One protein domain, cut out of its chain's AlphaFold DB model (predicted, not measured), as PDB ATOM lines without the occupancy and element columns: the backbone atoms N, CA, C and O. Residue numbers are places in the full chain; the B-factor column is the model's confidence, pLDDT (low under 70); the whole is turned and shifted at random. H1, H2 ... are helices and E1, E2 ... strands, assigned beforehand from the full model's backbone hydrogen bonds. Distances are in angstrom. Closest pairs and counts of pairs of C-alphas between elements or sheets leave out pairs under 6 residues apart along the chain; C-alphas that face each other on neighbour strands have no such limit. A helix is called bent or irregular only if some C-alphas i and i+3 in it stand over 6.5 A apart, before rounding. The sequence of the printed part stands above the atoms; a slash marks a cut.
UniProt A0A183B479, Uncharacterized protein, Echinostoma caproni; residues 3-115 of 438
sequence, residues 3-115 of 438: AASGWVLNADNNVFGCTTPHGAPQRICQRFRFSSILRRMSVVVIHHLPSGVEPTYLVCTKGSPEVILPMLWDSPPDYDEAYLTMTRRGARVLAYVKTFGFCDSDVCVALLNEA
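AT A GLANCE: This is residues 3 to 115 of the 438 residues of an uncharacterized protein of Echinostoma caproni (UniProt A0A183B479). You are looking at one twisted wall of six antiparallel strands, splayed like a fan, with two short helices, H1 and H2, over one face on the E4 to E6 side. At the opposite edge, the short strand E1 and the first printed residues fold over beside the bend in E2. The printed part has 113 residues and is of the mixed class; along the chain come E1, E2, E3, E4, H1, H2, E5 and E6, and the sheet's order is E1, E2, E3, E4, E5, E6. It is only just loose, close to compact, with a radius of gyration of the C-alphas of 16.0 A and spans of 46 by 32 by 28 A.

HOW THE PARTS SIT: Begin near the first residue, where residues 8 to 9 pair antiparallel with residues 15 to 16 of E1, the edge strand of residues 14 to 16. E1 forms a hairpin with E2, residues 26 to 35; N 15 and O 26 are 2.8 A apart, within hydrogen-bond range. E2 bends by 63 degrees at residue 29 and its pairing is staggered: it pairs with E1 over residues 26 to 27 and with E3, residues 40 to 47, over residues 27 to 35. Between E2 and E3, also a hairpin, look for N 32 and O 42 at 2.8 A. E3 then forms a hairpin with E4, residues 56 to 63, where N 43 and O 60 are 2.8 A apart; E1 to E4 are a meander, each strand the antiparallel neighbour of the one before. On E4's other side is E5, residues 93 to 100, antiparallel at 170 degrees, with N 61 and O 97 at 2.8 A. E5 forms a hairpin with the edge strand E6, residues 104 to 111, with N 96 and O 108 at 2.8 A. E1 and E6 are apart. The helices make two layers with the sheet, lying on one face of it. H1, residues 65 to 71, is on the sheet at a height of 8.3 A, over E4 and only just over E5, with 3 of its C-alphas there; it runs along the strands, at 10 degrees to E4 on the local plane. Its closest C-alphas to E5 are those of Pro 65 and Ala 95, 4.9 A apart. H2, residues 79 to 88, is on the sheet at a height of 9.4 A, over E5 and only just over E6, with 3 of its C-alphas there; the closest C-alphas of H2 and E5 are those of Tyr 83 and Val 93, 6.4 A apart. H1 and H2 are close but not clearly touching, their closest C-alphas, those of Pro 65 and Tyr 83, being 7.1 A apart. Every O i to N i+4 pair is within hydrogen-bond range in H2, but in H1 1 of 3 is, beside 2 of 4 O i to N i+3 pairs.

IN THESE COORDINATES: Find C-alpha 14 at (-4.457, 3.391, -12.622), where E1 begins; it is 6.7 A long. E2 runs 24.5 A, E3 22.1 A and E4 23.2 A. H1 is 10.2 A long and only just irregular, C-alphas 67 and 70 being 6.6 A apart. H2 runs 14.5 A from C-alpha 79 at (-5.843, -29.308, -13.134). E5 is 23.3 A long, and E6 runs 23.4 A to C-alpha 111 at (-15.744, -21.163, -8.964).

THE WHOLE: The two C-alphas farthest apart are those of Gly 52 and Arg 88, 48.4 A. The printed part has no cut, and no link is long. The mean pLDDT of the printed part is 71.9; look for values under 70 in residues 3 to 6, 17 to 24, 49 to 54, 86 to 87, 89 to 91 and 101 to 115, and note that E6 has a mean of 45.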
ATOM      1  N   ALA A   3     -14.926  -1.273  -6.872       58.72
ATOM      2  CA  ALA A   3     -15.320  -0.478  -5.704       58.72
ATOM      3  C   ALA A   3     -15.878  -1.325  -4.540       58.72
ATOM      4  O   ALA A   3     -15.676  -0.985  -3.382       58.72
ATOM      5  N   ALA A   4     -16.536  -2.454  -4.832       53.09
ATOM      6  CA  ALA A   4     -17.071  -3.360  -3.811       53.09
ATOM      7  C   ALA A   4     -15.976  -4.225  -3.161       53.09
ATOM      8  O   ALA A   4     -16.117  -4.625  -2.015       53.09
ATOM      9  N   SER A   5     -14.876  -4.488  -3.874       56.72
ATOM     10  CA  SER A   5     -13.673  -5.132  -3.327       56.72
ATOM     11  C   SER A   5     -12.706  -4.146  -2.650       56.72
ATOM     12  O   SER A   5     -11.610  -4.547  -2.273       56.72
ATOM     13  N   GLY A   6     -13.067  -2.860  -2.536       62.75
ATOM     14  CA  GLY A   6     -12.196  -1.816  -1.980       62.75
ATOM     15  C   GLY A   6     -11.088  -1.335  -2.926       62.75
ATOM     16  O   GLY A   6     -10.152  -0.676  -2.487       62.75
ATOM     17  N   TRP A   7     -11.177  -1.661  -4.219       72.44
ATOM     18  CA  TRP A   7     -10.230  -1.230  -5.249       72.44
ATOM     19  C   TRP A   7     -10.780  -0.028  -6.021       72.44
ATOM     20  O   TRP A   7     -11.937  -0.028  -6.452       72.44
ATOM     21  N   VAL A   8      -9.937   0.979  -6.251       75.56
ATOM     22  CA  VAL A   8     -10.305   2.207  -6.975       75.56
ATOM     23  C   VAL A   8      -9.605   2.231  -8.331       75.56
ATOM     24  O   VAL A   8      -8.419   1.928  -8.428       75.56
ATOM     25  N   LEU A   9     -10.350   2.569  -9.385       79.62
ATOM     26  CA  LEU A   9      -9.842   2.732 -10.748       79.62
ATOM     27  C   LEU A   9     -10.006   4.198 -11.160       79.62
ATOM     28  O   LEU A   9     -11.137   4.677 -11.243       79.62
ATOM     29  N   ASN A  10      -8.898   4.874 -11.458       80.19
ATOM     30  CA  ASN A  10      -8.911   6.249 -11.960       80.19
ATOM     31  C   ASN A  10      -9.139   6.300 -13.480       80.19
ATOM     32  O   ASN A  10      -8.945   5.307 -14.187       80.19
ATOM     33  N   ALA A  11      -9.509   7.483 -13.985       77.81
ATOM     34  CA  ALA A  11      -9.694   7.745 -15.417       77.81
ATOM     35  C   ALA A  11      -8.438   7.412 -16.250       77.81
ATOM     36  O   ALA A  11      -8.556   6.925 -17.371       77.81
ATOM     37  N   ASP A  12      -7.250   7.549 -15.654       77.25
ATOM     38  CA  ASP A  12      -5.954   7.248 -16.280       77.25
ATOM     39  C   ASP A  12      -5.589   5.752 -16.290       77.25
ATOM     40  O   ASP A  12      -4.434   5.386 -16.507       77.25
ATOM     41  N   ASN A  13      -6.559   4.865 -16.037       81.06
ATOM     42  CA  ASN A  13      -6.378   3.410 -15.959       81.06
ATOM     43  C   ASN A  13      -5.440   2.925 -14.836       81.06
ATOM     44  O   ASN A  13      -4.985   1.778 -14.863       81.06
ATOM     45  N   ASN A  14      -5.200   3.760 -13.825       81.31
ATOM     46  CA  ASN A  14      -4.457   3.391 -12.622       81.31
ATOM     47  C   ASN A  14      -5.381   2.737 -11.592       81.31
ATOM     48  O   ASN A  14      -6.476   3.233 -11.318       81.31
ATOM     49  N   VAL A  15      -4.924   1.620 -11.034       79.38
ATOM     50  CA  VAL A  15      -5.643   0.775 -10.087       79.38
ATOM     51  C   VAL A  15      -4.949   0.832  -8.729       79.38
ATOM     52  O   VAL A  15      -3.757   0.536  -8.622       79.38
ATOM     53  N   PHE A  16      -5.714   1.177  -7.694       76.25
ATOM     54  CA  PHE A  16      -5.256   1.278  -6.310       76.25
ATOM     55  C   PHE A  16      -5.888   0.173  -5.462       76.25
ATOM     56  O   PHE A  16      -7.100  -0.055  -5.529       76.25
ATOM     57  N   GLY A  17      -5.053  -0.516  -4.683       67.06
ATOM     58  CA  GLY A  17      -5.477  -1.548  -3.739       67.06
ATOM     59  C   GLY A  17      -5.996  -0.978  -2.415       67.06
ATOM     60  O   GLY A  17      -5.760   0.182  -2.077       67.06
ATOM     61  N   CYS A  18      -6.680  -1.831  -1.652       62.12
ATOM     62  CA  CYS A  18      -7.387  -1.474  -0.417       62.12
ATOM     63  C   CYS A  18      -6.481  -1.338   0.831       62.12
ATOM     64  O   CYS A  18      -6.901  -0.766   1.831       62.12
ATOM     65  N   THR A  19      -5.246  -1.850   0.808       56.88
ATOM     66  CA  THR A  19      -4.363  -1.870   1.990       56.88
ATOM     67  C   THR A  19      -3.745  -0.502   2.272       56.88
ATOM     68  O   THR A  19      -3.290   0.154   1.344       56.88
ATOM     69  N   THR A  20      -3.685  -0.089   3.540       54.22
ATOM     70  CA  THR A  20      -2.903   1.060   4.021       54.22
ATOM     71  C   THR A  20      -1.622   0.559   4.713       54.22
ATOM     72  O   THR A  20      -1.722  -0.268   5.618       54.22
ATOM     73  N   PRO A  21      -0.417   1.027   4.327       54.03
ATOM     74  CA  PRO A  21      -0.132   1.948   3.225       54.03
ATOM     75  C   PRO A  21      -0.461   1.325   1.860       54.03
ATOM     76  O   PRO A  21      -0.309   0.118   1.659       54.03
ATOM     77  N   HIS A  22      -0.943   2.160   0.933       61.59
ATOM     78  CA  HIS A  22      -1.282   1.723  -0.420       61.59
ATOM     79  C   HIS A  22      -0.057   1.094  -1.083       61.59
ATOM     80  O   HIS A  22       1.001   1.718  -1.168       61.59
ATOM     81  N   GLY A  23      -0.205  -0.149  -1.551       63.06
ATOM     82  CA  GLY A  23       0.782  -0.764  -2.435       63.06
ATOM     83  C   GLY A  23       0.949   0.062  -3.715       63.06
ATOM     84  O   GLY A  23       0.073   0.857  -4.066       63.06
ATOM     85  N   ALA A  24       2.071  -0.126  -4.413       67.62
ATOM     86  CA  ALA A  24       2.371   0.620  -5.633       67.62
ATOM     87  C   ALA A  24       1.206   0.528  -6.646       67.62
ATOM     88  O   ALA A  24       0.698  -0.575  -6.889       67.62
ATOM     89  N   PRO A  25       0.767   1.659  -7.230       71.56
ATOM     90  CA  PRO A  25      -0.348   1.671  -8.166       71.56
ATOM     91  C   PRO A  25      -0.018   0.840  -9.405       71.56
ATOM     92  O   PRO A  25       1.081   0.912  -9.954       71.56
ATOM     93  N   GLN A  26      -0.992   0.054  -9.856       81.06
ATOM     94  CA  GLN A  26      -0.865  -0.756 -11.063       81.06
ATOM     95  C   GLN A  26      -1.553  -0.053 -12.228       81.06
ATOM     96  O   GLN A  26      -2.721   0.322 -12.122       81.06
ATOM     97  N   ARG A  27      -0.858   0.113 -13.354       83.38
ATOM     98  CA  ARG A  27      -1.426   0.775 -14.535       83.38
ATOM     99  C   ARG A  27      -1.903  -0.256 -15.542       83.38
ATOM    100  O   ARG A  27      -1.121  -1.081 -16.003       83.38
ATOM    101  N   ILE A  28      -3.171  -0.195 -15.934       87.56
ATOM    102  CA  ILE A  28      -3.695  -1.050 -17.002       87.56
ATOM    103  C   ILE A  28      -3.287  -0.457 -18.355       87.56
ATOM    104  O   ILE A  28      -3.714   0.645 -18.699       87.56
ATOM    105  N   CYS A  29      -2.509  -1.204 -19.136       84.81
ATOM    106  CA  CYS A  29      -2.091  -0.803 -20.480       84.81
ATOM    107  C   CYS A  29      -3.144  -1.149 -21.517       84.81
ATOM    108  O   CYS A  29      -3.605  -0.287 -22.259       84.81
ATOM    109  N   GLN A  30      -3.535  -2.422 -21.554       84.25
ATOM    110  CA  GLN A  30      -4.422  -2.936 -22.586       84.25
ATOM    111  C   GLN A  30      -5.382  -3.967 -22.011       84.25
ATOM    112  O   GLN A  30      -5.017  -4.820 -21.201       84.25
ATOM    113  N   ARG A  31      -6.639  -3.882 -22.449       87.75
ATOM    114  CA  ARG A  31      -7.695  -4.833 -22.105       87.75
ATOM    115  C   ARG A  31      -8.119  -5.568 -23.365       87.75
ATOM    116  O   ARG A  31      -8.759  -4.981 -24.234       87.75
ATOM    117  N   PHE A  32      -7.820  -6.856 -23.425       85.12
ATOM    118  CA  PHE A  32      -8.390  -7.758 -24.411       85.12
ATOM    119  C   PHE A  32      -9.744  -8.221 -23.889       85.12
ATOM    120  O   PHE A  32      -9.841  -8.978 -22.917       85.12
ATOM    121  N   ARG A  33     -10.807  -7.691 -24.497       82.12
ATOM    122  CA  ARG A  33     -12.181  -8.047 -24.136       82.12
ATOM    123  C   ARG A  33     -12.430  -9.526 -24.418       82.12
ATOM    124  O   ARG A  33     -11.756 -10.143 -25.237       82.12
ATOM    125  N   PHE A  34     -13.412 -10.083 -23.718       83.75
ATOM    126  CA  PHE A  34     -13.853 -11.445 -23.970       83.75
ATOM    127  C   PHE A  34     -14.387 -11.566 -25.400       83.75
ATOM    128  O   PHE A  34     -15.277 -10.809 -25.786       83.75
ATOM    129  N   SER A  35     -13.862 -12.533 -26.147       77.44
ATOM    130  CA  SER A  35     -14.369 -12.937 -27.459       77.44
ATOM    131  C   SER A  35     -14.898 -14.364 -27.366       77.44
ATOM    132  O   SER A  35     -14.257 -15.214 -26.746       77.44
ATOM    133  N   SER A  36     -16.055 -14.645 -27.975       74.00
ATOM    134  CA  SER A  36     -16.633 -15.997 -27.986       74.00
ATOM    135  C   SER A  36     -15.784 -16.985 -28.783       74.00
ATOM    136  O   SER A  36     -15.743 -18.151 -28.418       74.00
ATOM    137  N   ILE A  37     -15.050 -16.512 -29.795       75.25
ATOM    138  CA  ILE A  37     -14.122 -17.331 -30.587       75.25
ATOM    139  C   ILE A  37     -12.922 -17.738 -29.726       75.25
ATOM    140  O   ILE A  37     -12.521 -18.898 -29.700       75.25
ATOM    141  N   LEU A  38     -12.359 -16.779 -28.982       80.31
ATOM    142  CA  LEU A  38     -11.184 -17.019 -28.142       80.31
ATOM    143  C   LEU A  38     -11.525 -17.639 -26.784       80.31
ATOM    144  O   LEU A  38     -10.624 -18.158 -26.131       80.31
ATOM    145  N   ARG A  39     -12.787 -17.546 -26.339       83.88
ATOM    146  CA  ARG A  39     -13.325 -18.096 -25.079       83.88
ATOM    147  C   ARG A  39     -12.523 -17.705 -23.823       83.88
ATOM    148  O   ARG A  39     -12.547 -18.409 -22.808       83.88
ATOM    149  N   ARG A  40     -11.836 -16.558 -23.884       86.31
ATOM    150  CA  ARG A  40     -10.999 -15.976 -22.823       86.31
ATOM    151  C   ARG A  40     -10.973 -14.449 -22.910       86.31
ATOM    152  O   ARG A  40     -11.305 -13.877 -23.947       86.31
ATOM    153  N   MET A  41     -10.553 -13.800 -21.830       87.88
ATOM    154  CA  MET A  41     -10.195 -12.380 -21.790       87.88
ATOM    155  C   MET A  41      -8.873 -12.182 -21.059       87.88
ATOM    156  O   MET A  41      -8.572 -12.921 -20.121       87.88
ATOM    157  N   SER A  42      -8.125 -11.155 -21.456       88.44
ATOM    158  CA  SER A  42      -6.795 -10.876 -20.912       88.44
ATOM    159  C   SER A  42      -6.619  -9.392 -20.623       88.44
ATOM    160  O   SER A  42      -7.212  -8.534 -21.277       88.44
ATOM    161  N   VAL A  43      -5.789  -9.069 -19.643       89.31
ATOM    162  CA  VAL A  43      -5.423  -7.695 -19.307       89.31
ATOM    163  C   VAL A  43      -3.915  -7.630 -19.135       89.31
ATOM    164  O   VAL A  43      -3.345  -8.459 -18.433       89.31
ATOM    165  N   VAL A  44      -3.297  -6.638 -19.770       86.69
ATOM    166  CA  VAL A  44      -1.877  -6.317 -19.608       86.69
ATOM    167  C   VAL A  44      -1.766  -5.127 -18.669       86.69
ATOM    168  O   VAL A  44      -2.391  -4.082 -18.888       86.69
ATOM    169  N   VAL A  45      -0.985  -5.302 -17.616       86.25
ATOM    170  CA  VAL A  45      -0.796  -4.353 -16.525       86.25
ATOM    171  C   VAL A  45       0.694  -4.072 -16.392       86.25
ATOM    172  O   VAL A  45       1.491  -5.001 -16.379       86.25
ATOM    173  N   ILE A  46       1.082  -2.808 -16.268       82.81
ATOM    174  CA  ILE A  46       2.435  -2.457 -15.839       82.81
ATOM    175  C   ILE A  46       2.476  -2.496 -14.318       82.81
ATOM    176  O   ILE A  46       1.706  -1.812 -13.632       82.81
ATOM    177  N   HIS A  47       3.404  -3.294 -13.807       76.38
ATOM    178  CA  HIS A  47       3.778  -3.318 -12.410       76.38
ATOM    179  C   HIS A  47       5.122  -2.608 -12.240       76.38
ATOM    180  O   HIS A  47       6.152  -3.049 -12.752       76.38
ATOM    181  N   HIS A  48       5.102  -1.481 -11.531       71.50
ATOM    182  CA  HIS A  48       6.316  -0.750 -11.192       71.50
ATOM    183  C   HIS A  48       6.950  -1.382  -9.953       71.50
ATOM    184  O   HIS A  48       6.376  -1.317  -8.863       71.50
ATOM    185  N   LEU A  49       8.121  -1.998 -10.123       66.56
ATOM    186  CA  LEU A  49       8.910  -2.463  -8.988       66.56
ATOM    187  C   LEU A  49       9.515  -1.256  -8.252       66.56
ATOM    188  O   LEU A  49       9.965  -0.308  -8.898       66.56
ATOM    189  N   PRO A  50       9.589  -1.294  -6.912       59.22
ATOM    190  CA  PRO A  50      10.145  -0.202  -6.110       59.22
ATOM    191  C   PRO A  50      11.653   0.041  -6.329       59.22
ATOM    192  O   PRO A  50      12.198   0.999  -5.793       59.22
ATOM    193  N   SER A  51      12.336  -0.799  -7.115       59.19
ATOM    194  CA  SER A  51      13.800  -0.838  -7.249       59.19
ATOM    195  C   SER A  51      14.380  -0.028  -8.421       59.19
ATOM    196  O   SER A  51      15.561  -0.176  -8.716       59.19
ATOM    197  N   GLY A  52      13.592   0.798  -9.121       55.50
ATOM    198  CA  GLY A  52      14.089   1.621 -10.242       55.50
ATOM    199  C   GLY A  52      14.475   0.840 -11.510       55.50
ATOM    200  O   GLY A  52      15.077   1.401 -12.420       55.50
ATOM    201  N   VAL A  53      14.125  -0.446 -11.571       61.50
ATOM    202  CA  VAL A  53      14.293  -1.320 -12.741       61.50
ATOM    203  C   VAL A  53      13.152  -1.072 -13.739       61.50
ATOM    204  O   VAL A  53      12.091  -0.569 -13.357       61.50
ATOM    205  N   GLU A  54      13.376  -1.404 -15.014       65.56
ATOM    206  CA  GLU A  54      12.392  -1.294 -16.097       65.56
ATOM    207  C   GLU A  54      10.988  -1.801 -15.699       65.56
ATOM    208  O   GLU A  54      10.856  -2.776 -14.946       65.56
ATOM    209  N   PRO A  55       9.915  -1.150 -16.193       70.12
ATOM    210  CA  PRO A  55       8.547  -1.533 -15.870       70.12
ATOM    211  C   PRO A  55       8.290  -2.989 -16.270       70.12
ATOM    212  O   PRO A  55       8.410  -3.354 -17.437       70.12
ATOM    213  N   THR A  56       7.899  -3.825 -15.306       75.44
ATOM    214  CA  THR A  56       7.570  -5.225 -15.591       75.44
ATOM    215  C   THR A  56       6.119  -5.334 -16.041       75.44
ATOM    216  O   THR A  56       5.217  -4.742 -15.440       75.44
ATOM    217  N   TYR A  57       5.879  -6.113 -17.091       81.88
ATOM    218  CA  TYR A  57       4.532  -6.400 -17.565       81.88
ATOM    219  C   TYR A  57       3.965  -7.625 -16.852       81.88
ATOM    220  O   TYR A  57       4.578  -8.691 -16.799       81.88
ATOM    221  N   LEU A  58       2.764  -7.450 -16.320       81.00
ATOM    222  CA  LEU A  58       1.931  -8.487 -15.750       81.00
ATOM    223  C   LEU A  58       0.775  -8.762 -16.709       81.00
ATOM    224  O   LEU A  58       0.026  -7.851 -17.069       81.00
ATOM    225  N   VAL A  59       0.606 -10.022 -17.095       83.81
ATOM    226  CA  VAL A  59      -0.521 -10.451 -17.927       83.81
ATOM    227  C   VAL A  59      -1.453 -11.308 -17.086       83.81
ATOM    228  O   VAL A  59      -1.048 -12.309 -16.506       83.81
ATOM    229  N   CYS A  60      -2.718 -10.901 -17.023       84.88
ATOM    230  CA  CYS A  60      -3.767 -11.613 -16.305       84.88
ATOM    231  C   CYS A  60      -4.804 -12.116 -17.304       84.88
ATOM    232  O   CYS A  60      -5.459 -11.305 -17.966       84.88
ATOM    233  N   THR A  61      -5.010 -13.426 -17.380       84.81
ATOM    234  CA  THR A  61      -5.950 -14.063 -18.306       84.81
ATOM    235  C   THR A  61      -6.983 -14.877 -17.542       84.81
ATOM    236  O   THR A  61      -6.653 -15.598 -16.608       84.81
ATOM    237  N   LYS A  62      -8.256 -14.776 -17.940       88.06
ATOM    238  CA  LYS A  62      -9.324 -15.665 -17.463       88.06
ATOM    239  C   LYS A  62     -10.140 -16.223 -18.615       88.06
ATOM    240  O   LYS A  62     -10.410 -15.509 -19.584       88.06
ATOM    241  N   GLY A  63     -10.574 -17.468 -18.506       86.62
ATOM    242  CA  GLY A  63     -11.240 -18.153 -19.607       86.62
ATOM    243  C   GLY A  63     -11.692 -19.561 -19.258       86.62
ATOM    244  O   GLY A  63     -11.653 -19.972 -18.098       86.62
ATOM    245  N   SER A  64     -12.151 -20.274 -20.284       84.12
ATOM    246  CA  SER A  64     -12.551 -21.678 -20.142       84.12
ATOM    247  C   SER A  64     -11.311 -22.537 -19.830       84.12
ATOM    248  O   SER A  64     -10.259 -22.286 -20.431       84.12
ATOM    249  N   PRO A  65     -11.389 -23.503 -18.899       81.56
ATOM    250  CA  PRO A  65     -10.230 -24.281 -18.462       81.56
ATOM    251  C   PRO A  65      -9.530 -25.025 -19.606       81.56
ATOM    252  O   PRO A  65      -8.303 -25.016 -19.663       81.56
ATOM    253  N   GLU A  66     -10.287 -25.555 -20.565       83.69
ATOM    254  CA  GLU A  66      -9.793 -26.263 -21.752       83.69
ATOM    255  C   GLU A  66      -9.082 -25.351 -22.766       83.69
ATOM    256  O   GLU A  66      -8.282 -25.808 -23.575       83.69
ATOM    257  N   VAL A  67      -9.368 -24.047 -22.729       86.94
ATOM    258  CA  VAL A  67      -8.737 -23.045 -23.603       86.94
ATOM    259  C   VAL A  67      -7.429 -22.557 -23.001       86.94
ATOM    260  O   VAL A  67      -6.501 -22.229 -23.732       86.94
ATOM    261  N   ILE A  68      -7.374 -22.473 -21.672       86.19
ATOM    262  CA  ILE A  68      -6.206 -21.993 -20.937       86.19
ATOM    263  C   ILE A  68      -5.136 -23.076 -20.817       86.19
ATOM    264  O   ILE A  68      -3.960 -22.749 -20.932       86.19
ATOM    265  N   LEU A  69      -5.527 -24.341 -20.644       83.12
ATOM    266  CA  LEU A  69      -4.611 -25.467 -20.456       83.12
ATOM    267  C   LEU A  69      -3.452 -25.518 -21.479       83.12
ATOM    268  O   LEU A  69      -2.307 -25.507 -21.041       83.12
ATOM    269  N   PRO A  70      -3.683 -25.485 -22.810       84.56
ATOM    270  CA  PRO A  70      -2.590 -25.532 -23.789       84.56
ATOM    271  C   PRO A  70      -1.736 -24.253 -23.839       84.56
ATOM    272  O   PRO A  70      -0.740 -24.215 -24.555       84.56
ATOM    273  N   MET A  71      -2.141 -23.180 -23.149       82.75
ATOM    274  CA  MET A  71      -1.381 -21.928 -23.062       82.75
ATOM    275  C   MET A  71      -0.417 -21.915 -21.871       82.75
ATOM    276  O   MET A  71       0.390 -20.992 -21.760       82.75
ATOM    277  N   LEU A  72      -0.537 -22.886 -20.964       80.50
ATOM    278  CA  LEU A  72       0.326 -23.018 -19.801       80.50
ATOM    279  C   LEU A  72       1.617 -23.727 -20.193       80.50
ATOM    280  O   LEU A  72       1.596 -24.705 -20.936       80.50
ATOM    281  N   TRP A  73       2.732 -23.218 -19.676       76.19
ATOM    282  CA  TRP A  73       4.024 -23.883 -19.806       76.19
ATOM    283  C   TRP A  73       4.081 -25.128 -18.912       76.19
ATOM    284  O   TRP A  73       4.340 -26.218 -19.407       76.19
ATOM    285  N   ASP A  74       3.732 -24.963 -17.633       75.44
ATOM    286  CA  ASP A  74       3.573 -26.044 -16.662       75.44
ATOM    287  C   ASP A  74       2.155 -26.001 -16.082       75.44
ATOM    288  O   ASP A  74       1.747 -25.021 -15.450       75.44
ATOM    289  N   SER A  75       1.378 -27.061 -16.305       76.62
ATOM    290  CA  SER A  75       0.059 -27.214 -15.692       76.62
ATOM    291  C   SER A  75       0.160 -28.018 -14.392       76.62
ATOM    292  O   SER A  75       0.831 -29.054 -14.382       76.62
ATOM    293  N   PRO A  76      -0.550 -27.627 -13.319       79.56
ATOM    294  CA  PRO A  76      -0.671 -28.456 -12.122       79.56
ATOM    295  C   PRO A  76      -1.190 -29.864 -12.465       79.56
ATOM    296  O   PRO A  76      -2.088 -29.971 -13.305       79.56
ATOM    297  N   PRO A  77      -0.690 -30.929 -11.808       76.12
ATOM    298  CA  PRO A  77      -1.069 -32.308 -12.131       76.12
ATOM    299  C   PRO A  77      -2.574 -32.566 -11.951       76.12
ATOM    300  O   PRO A  77      -3.164 -33.322 -12.716       76.12
ATOM    301  N   ASP A  78      -3.213 -31.863 -11.013       83.62
ATOM    302  CA  ASP A  78      -4.631 -32.039 -10.681       83.62
ATOM    303  C   ASP A  78      -5.564 -31.086 -11.453       83.62
ATOM    304  O   ASP A  78      -6.753 -30.983 -11.139       83.62
ATOM    305  N   TYR A  79      -5.059 -30.340 -12.444       81.44
ATOM    306  CA  TYR A  79      -5.843 -29.308 -13.134       81.44
ATOM    307  C   TYR A  79      -7.091 -29.889 -13.816       81.44
ATOM    308  O   TYR A  79      -8.196 -29.373 -13.619       81.44
ATOM    309  N   ASP A  80      -6.925 -30.979 -14.572       81.56
ATOM    310  CA  ASP A  80      -8.017 -31.632 -15.301       81.56
ATOM    311  C   ASP A  80      -9.052 -32.247 -14.360       81.56
ATOM    312  O   ASP A  80     -10.259 -32.054 -14.531       81.56
ATOM    313  N   GLU A  81      -8.594 -32.944 -13.320       80.50
ATOM    314  CA  GLU A  81      -9.481 -33.563 -12.339       80.50
ATOM    315  C   GLU A  81     -10.303 -32.512 -11.583       80.50
ATOM    316  O   GLU A  81     -11.516 -32.686 -11.393       80.50
ATOM    317  N   ALA A  82      -9.673 -31.398 -11.201       79.38
ATOM    318  CA  ALA A  82     -10.310 -30.331 -10.447       79.38
ATOM    319  C   ALA A  82     -11.475 -29.701 -11.222       79.38
ATOM    320  O   ALA A  82     -12.599 -29.646 -10.705       79.38
ATOM    321  N   TYR A  83     -11.261 -29.265 -12.472       78.44
ATOM    322  CA  TYR A  83     -12.353 -28.633 -13.215       78.44
ATOM    323  C   TYR A  83     -13.407 -29.651 -13.660       78.44
ATOM    324  O   TYR A  83     -14.593 -29.333 -13.590       78.44
ATOM    325  N   LEU A  84     -13.028 -30.880 -14.042       79.81
ATOM    326  CA  LEU A  84     -13.994 -31.916 -14.432       79.81
ATOM    327  C   LEU A  84     -14.915 -32.290 -13.271       79.81
ATOM    328  O   LEU A  84     -16.128 -32.414 -13.455       79.81
ATOM    329  N   THR A  85     -14.369 -32.428 -12.063       75.38
ATOM    330  CA  THR A  85     -15.156 -32.719 -10.858       75.38
ATOM    331  C   THR A  85     -16.145 -31.595 -10.559       75.38
ATOM    332  O   THR A  85     -17.312 -31.855 -10.254       75.38
ATOM    333  N   MET A  86     -15.722 -30.341 -10.713       69.44
ATOM    334  CA  MET A  86     -16.591 -29.177 -10.541       69.44
ATOM    335  C   MET A  86     -17.663 -29.080 -11.639       69.44
ATOM    336  O   MET A  86     -18.830 -28.816 -11.341       69.44
ATOM    337  N   THR A  87     -17.320 -29.362 -12.896       69.56
ATOM    338  CA  THR A  87     -18.277 -29.385 -14.011       69.56
ATOM    339  C   THR A  87     -19.319 -30.492 -13.842       69.56
ATOM    340  O   THR A  87     -20.502 -30.244 -14.075       69.56
ATOM    341  N   ARG A  88     -18.936 -31.685 -13.355       72.38
ATOM    342  CA  ARG A  88     -19.878 -32.780 -13.034       72.38
ATOM    343  C   ARG A  88     -20.891 -32.390 -11.955       72.38
ATOM    344  O   ARG A  88     -22.018 -32.870 -11.982       72.38
ATOM    345  N   ARG A  89     -20.519 -31.490 -11.040       69.56
ATOM    346  CA  ARG A  89     -21.417 -30.912 -10.022       69.56
ATOM    347  C   ARG A  89     -22.305 -29.780 -10.565       69.56
ATOM    348  O   ARG A  89     -23.013 -29.139  -9.797       69.56
ATOM    349  N   GLY A  90     -22.265 -29.501 -11.870       65.88
ATOM    350  CA  GLY A  90     -23.027 -28.420 -12.499       65.88
ATOM    351  C   GLY A  90     -22.465 -27.021 -12.228       65.88
ATOM    352  O   GLY A  90     -23.143 -26.027 -12.499       65.88
ATOM    353  N   ALA A  91     -21.240 -26.916 -11.697       64.00
ATOM    354  CA  ALA A  91     -20.610 -25.631 -11.439       64.00
ATOM    355  C   ALA A  91     -20.087 -25.000 -12.735       64.00
ATOM    356  O   ALA A  91     -19.562 -25.668 -13.630       64.00
ATOM    357  N   ARG A  92     -20.181 -23.669 -12.813       70.25
ATOM    358  CA  ARG A  92     -19.493 -22.889 -13.849       70.25
ATOM    359  C   ARG A  92     -18.058 -22.642 -13.400       70.25
ATOM    360  O   ARG A  92     -17.840 -21.931 -12.417       70.25
ATOM    361  N   VAL A  93     -17.111 -23.220 -14.130       75.94
ATOM    362  CA  VAL A  93     -15.680 -23.172 -13.814       75.94
ATOM    363  C   VAL A  93     -14.970 -22.223 -14.772       75.94
ATOM    364  O   VAL A  93     -15.196 -22.279 -15.980       75.94
ATOM    365  N   LEU A  94     -14.115 -21.355 -14.234       83.94
ATOM    366  CA  LEU A  94     -13.163 -20.576 -15.019       83.94
ATOM    367  C   LEU A  94     -11.753 -20.817 -14.492       83.94
ATOM    368  O   LEU A  94     -11.534 -20.879 -13.282       83.94
ATOM    369  N   ALA A  95     -10.795 -20.871 -15.409       80.06
ATOM    370  CA  ALA A  95      -9.386 -20.830 -15.065       80.06
ATOM    371  C   ALA A  95      -8.875 -19.387 -15.116       80.06
ATOM    372  O   ALA A  95      -9.303 -18.578 -15.950       80.06
ATOM    373  N   TYR A  96      -7.976 -19.068 -14.193       82.44
ATOM    374  CA  TYR A  96      -7.279 -17.800 -14.092       82.44
ATOM    375  C   TYR A  96      -5.776 -18.051 -14.126       82.44
ATOM    376  O   TYR A  96      -5.262 -18.924 -13.430       82.44
ATOM    377  N   VAL A  97      -5.079 -17.260 -14.928       82.19
ATOM    378  CA  VAL A  97      -3.627 -17.309 -15.064       82.19
ATOM    379  C   VAL A  97      -3.088 -15.912 -14.878       82.19
ATOM    380  O   VAL A  97      -3.606 -14.947 -15.449       82.19
ATOM    381  N   LYS A  98      -2.036 -15.817 -14.082       82.19
ATOM    382  CA  LYS A  98      -1.272 -14.602 -13.880       82.19
ATOM    383  C   LYS A  98       0.177 -14.909 -14.220       82.19
ATOM    384  O   LYS A  98       0.798 -15.733 -13.563       82.19
ATOM    385  N   THR A  99       0.710 -14.215 -15.214       74.94
ATOM    386  CA  THR A  99       2.107 -14.361 -15.629       74.94
ATOM    387  C   THR A  99       2.861 -13.083 -15.318       74.94
ATOM    388  O   THR A  99       2.413 -11.988 -15.678       74.94
ATOM    389  N   PHE A 100       3.992 -13.226 -14.635       70.25
ATOM    390  CA  PHE A 100       4.879 -12.142 -14.253       70.25
ATOM    391  C   PHE A 100       6.228 -12.302 -14.968       70.25
ATOM    392  O   PHE A 100       6.983 -13.235 -14.703       70.25
ATOM    393  N   GLY A 101       6.536 -11.390 -15.895       62.84
ATOM    394  CA  GLY A 101       7.758 -11.489 -16.699       62.84
ATOM    395  C   GLY A 101       7.786 -12.719 -17.622       62.84
ATOM    396  O   GLY A 101       6.742 -13.234 -18.014       62.84
ATOM    397  N   PHE A 102       8.988 -13.158 -18.006       47.53
ATOM    398  CA  PHE A 102       9.193 -14.220 -19.004       47.53
ATOM    399  C   PHE A 102       9.107 -15.658 -18.448       47.53
ATOM    400  O   PHE A 102       9.050 -16.581 -19.256       47.53
ATOM    401  N   CYS A 103       9.095 -15.866 -17.120       41.31
ATOM    402  CA  CYS A 103       9.307 -17.205 -16.541       41.31
ATOM    403  C   CYS A 103       8.407 -17.619 -15.360       41.31
ATOM    404  O   CYS A 103       8.456 -18.791 -15.011       41.31
ATOM    405  N   ASP A 104       7.603 -16.738 -14.745       44.12
ATOM    406  CA  ASP A 104       6.803 -17.108 -13.560       44.12
ATOM    407  C   ASP A 104       5.296 -17.006 -13.844       44.12
ATOM    408  O   ASP A 104       4.781 -15.929 -14.173       44.12
ATOM    409  N   SER A 105       4.576 -18.127 -13.743       48.62
ATOM    410  CA  SER A 105       3.125 -18.197 -13.954       48.62
ATOM    411  C   SER A 105       2.408 -18.839 -12.770       48.62
ATOM    412  O   SER A 105       2.546 -20.035 -12.533       48.62
ATOM    413  N   ASP A 106       1.570 -18.056 -12.092       51.75
ATOM    414  CA  ASP A 106       0.638 -18.542 -11.077       51.75
ATOM    415  C   ASP A 106      -0.693 -18.916 -11.749       51.75
ATOM    416  O   ASP A 106      -1.335 -18.083 -12.407       51.75
ATOM    417  N   VAL A 107      -1.138 -20.162 -11.565       49.19
ATOM    418  CA  VAL A 107      -2.389 -20.691 -12.132       49.19
ATOM    419  C   VAL A 107      -3.363 -21.029 -11.011       49.19
ATOM    420  O   VAL A 107      -3.051 -21.823 -10.129       49.19
ATOM    421  N   CYS A 108      -4.572 -20.468 -11.071       45.25
ATOM    422  CA  CYS A 108      -5.645 -20.745 -10.117       45.25
ATOM    423  C   CYS A 108      -6.955 -21.062 -10.849       45.25
ATOM    424  O   CYS A 108      -7.359 -20.348 -11.765       45.25
ATOM    425  N   VAL A 109      -7.675 -22.092 -10.403       40.34
ATOM    426  CA  VAL A 109      -9.026 -22.421 -10.890       40.34
ATOM    427  C   VAL A 109     -10.050 -21.877  -9.894       40.34
ATOM    428  O   VAL A 109      -9.936 -22.118  -8.695       40.34
ATOM    429  N   ALA A 110     -11.036 -21.108 -10.368       42.19
ATOM    430  CA  ALA A 110     -12.005 -20.423  -9.512       42.19
ATOM    431  C   ALA A 110     -13.462 -20.753  -9.886       42.19
ATOM    432  O   ALA A 110     -13.829 -20.844 -11.061       42.19
ATOM    433  N   LEU A 111     -14.307 -20.891  -8.859       40.91
ATOM    434  CA  LEU A 111     -15.744 -21.163  -8.964       40.91
ATOM    435  C   LEU A 111     -16.547 -19.875  -9.180       40.91
ATOM    436  O   LEU A 111     -16.274 -18.857  -8.545       40.91
ATOM    437  N   LEU A 112     -17.582 -19.931 -10.028       40.31
ATOM    438  CA  LEU A 112     -18.506 -18.804 -10.217       40.31
ATOM    439  C   LEU A 112     -19.918 -19.006  -9.658       40.31
ATOM    440  O   LEU A 112     -20.639 -18.018  -9.566       40.31
ATOM    441  N   ASN A 113     -20.333 -20.229  -9.312       35.34
ATOM    442  CA  ASN A 113     -21.559 -20.505  -8.548       35.34
ATOM    443  C   ASN A 113     -21.658 -22.002  -8.220       35.34
ATOM    444  O   ASN A 113     -21.497 -22.831  -9.117       35.34
ATOM    445  N   GLU A 114     -21.989 -22.335  -6.970       34.78
ATOM    446  CA  GLU A 114     -22.468 -23.667  -6.590       34.78
ATOM    447  C   GLU A 114     -23.981 -23.758  -6.817       34.78
ATOM    448  O   GLU A 114     -24.752 -22.930  -6.326       34.78
ATOM    449  N   ALA A 115     -24.418 -24.785  -7.541       33.00
ATOM    450  CA  ALA A 115     -25.814 -25.188  -7.577       33.00
ATOM    451  C   ALA A 115     -26.029 -26.294  -6.533       33.00
ATOM    452  O   ALA A 115     -25.860 -27.470  -6.826       33.00
TER     453      ALA A 115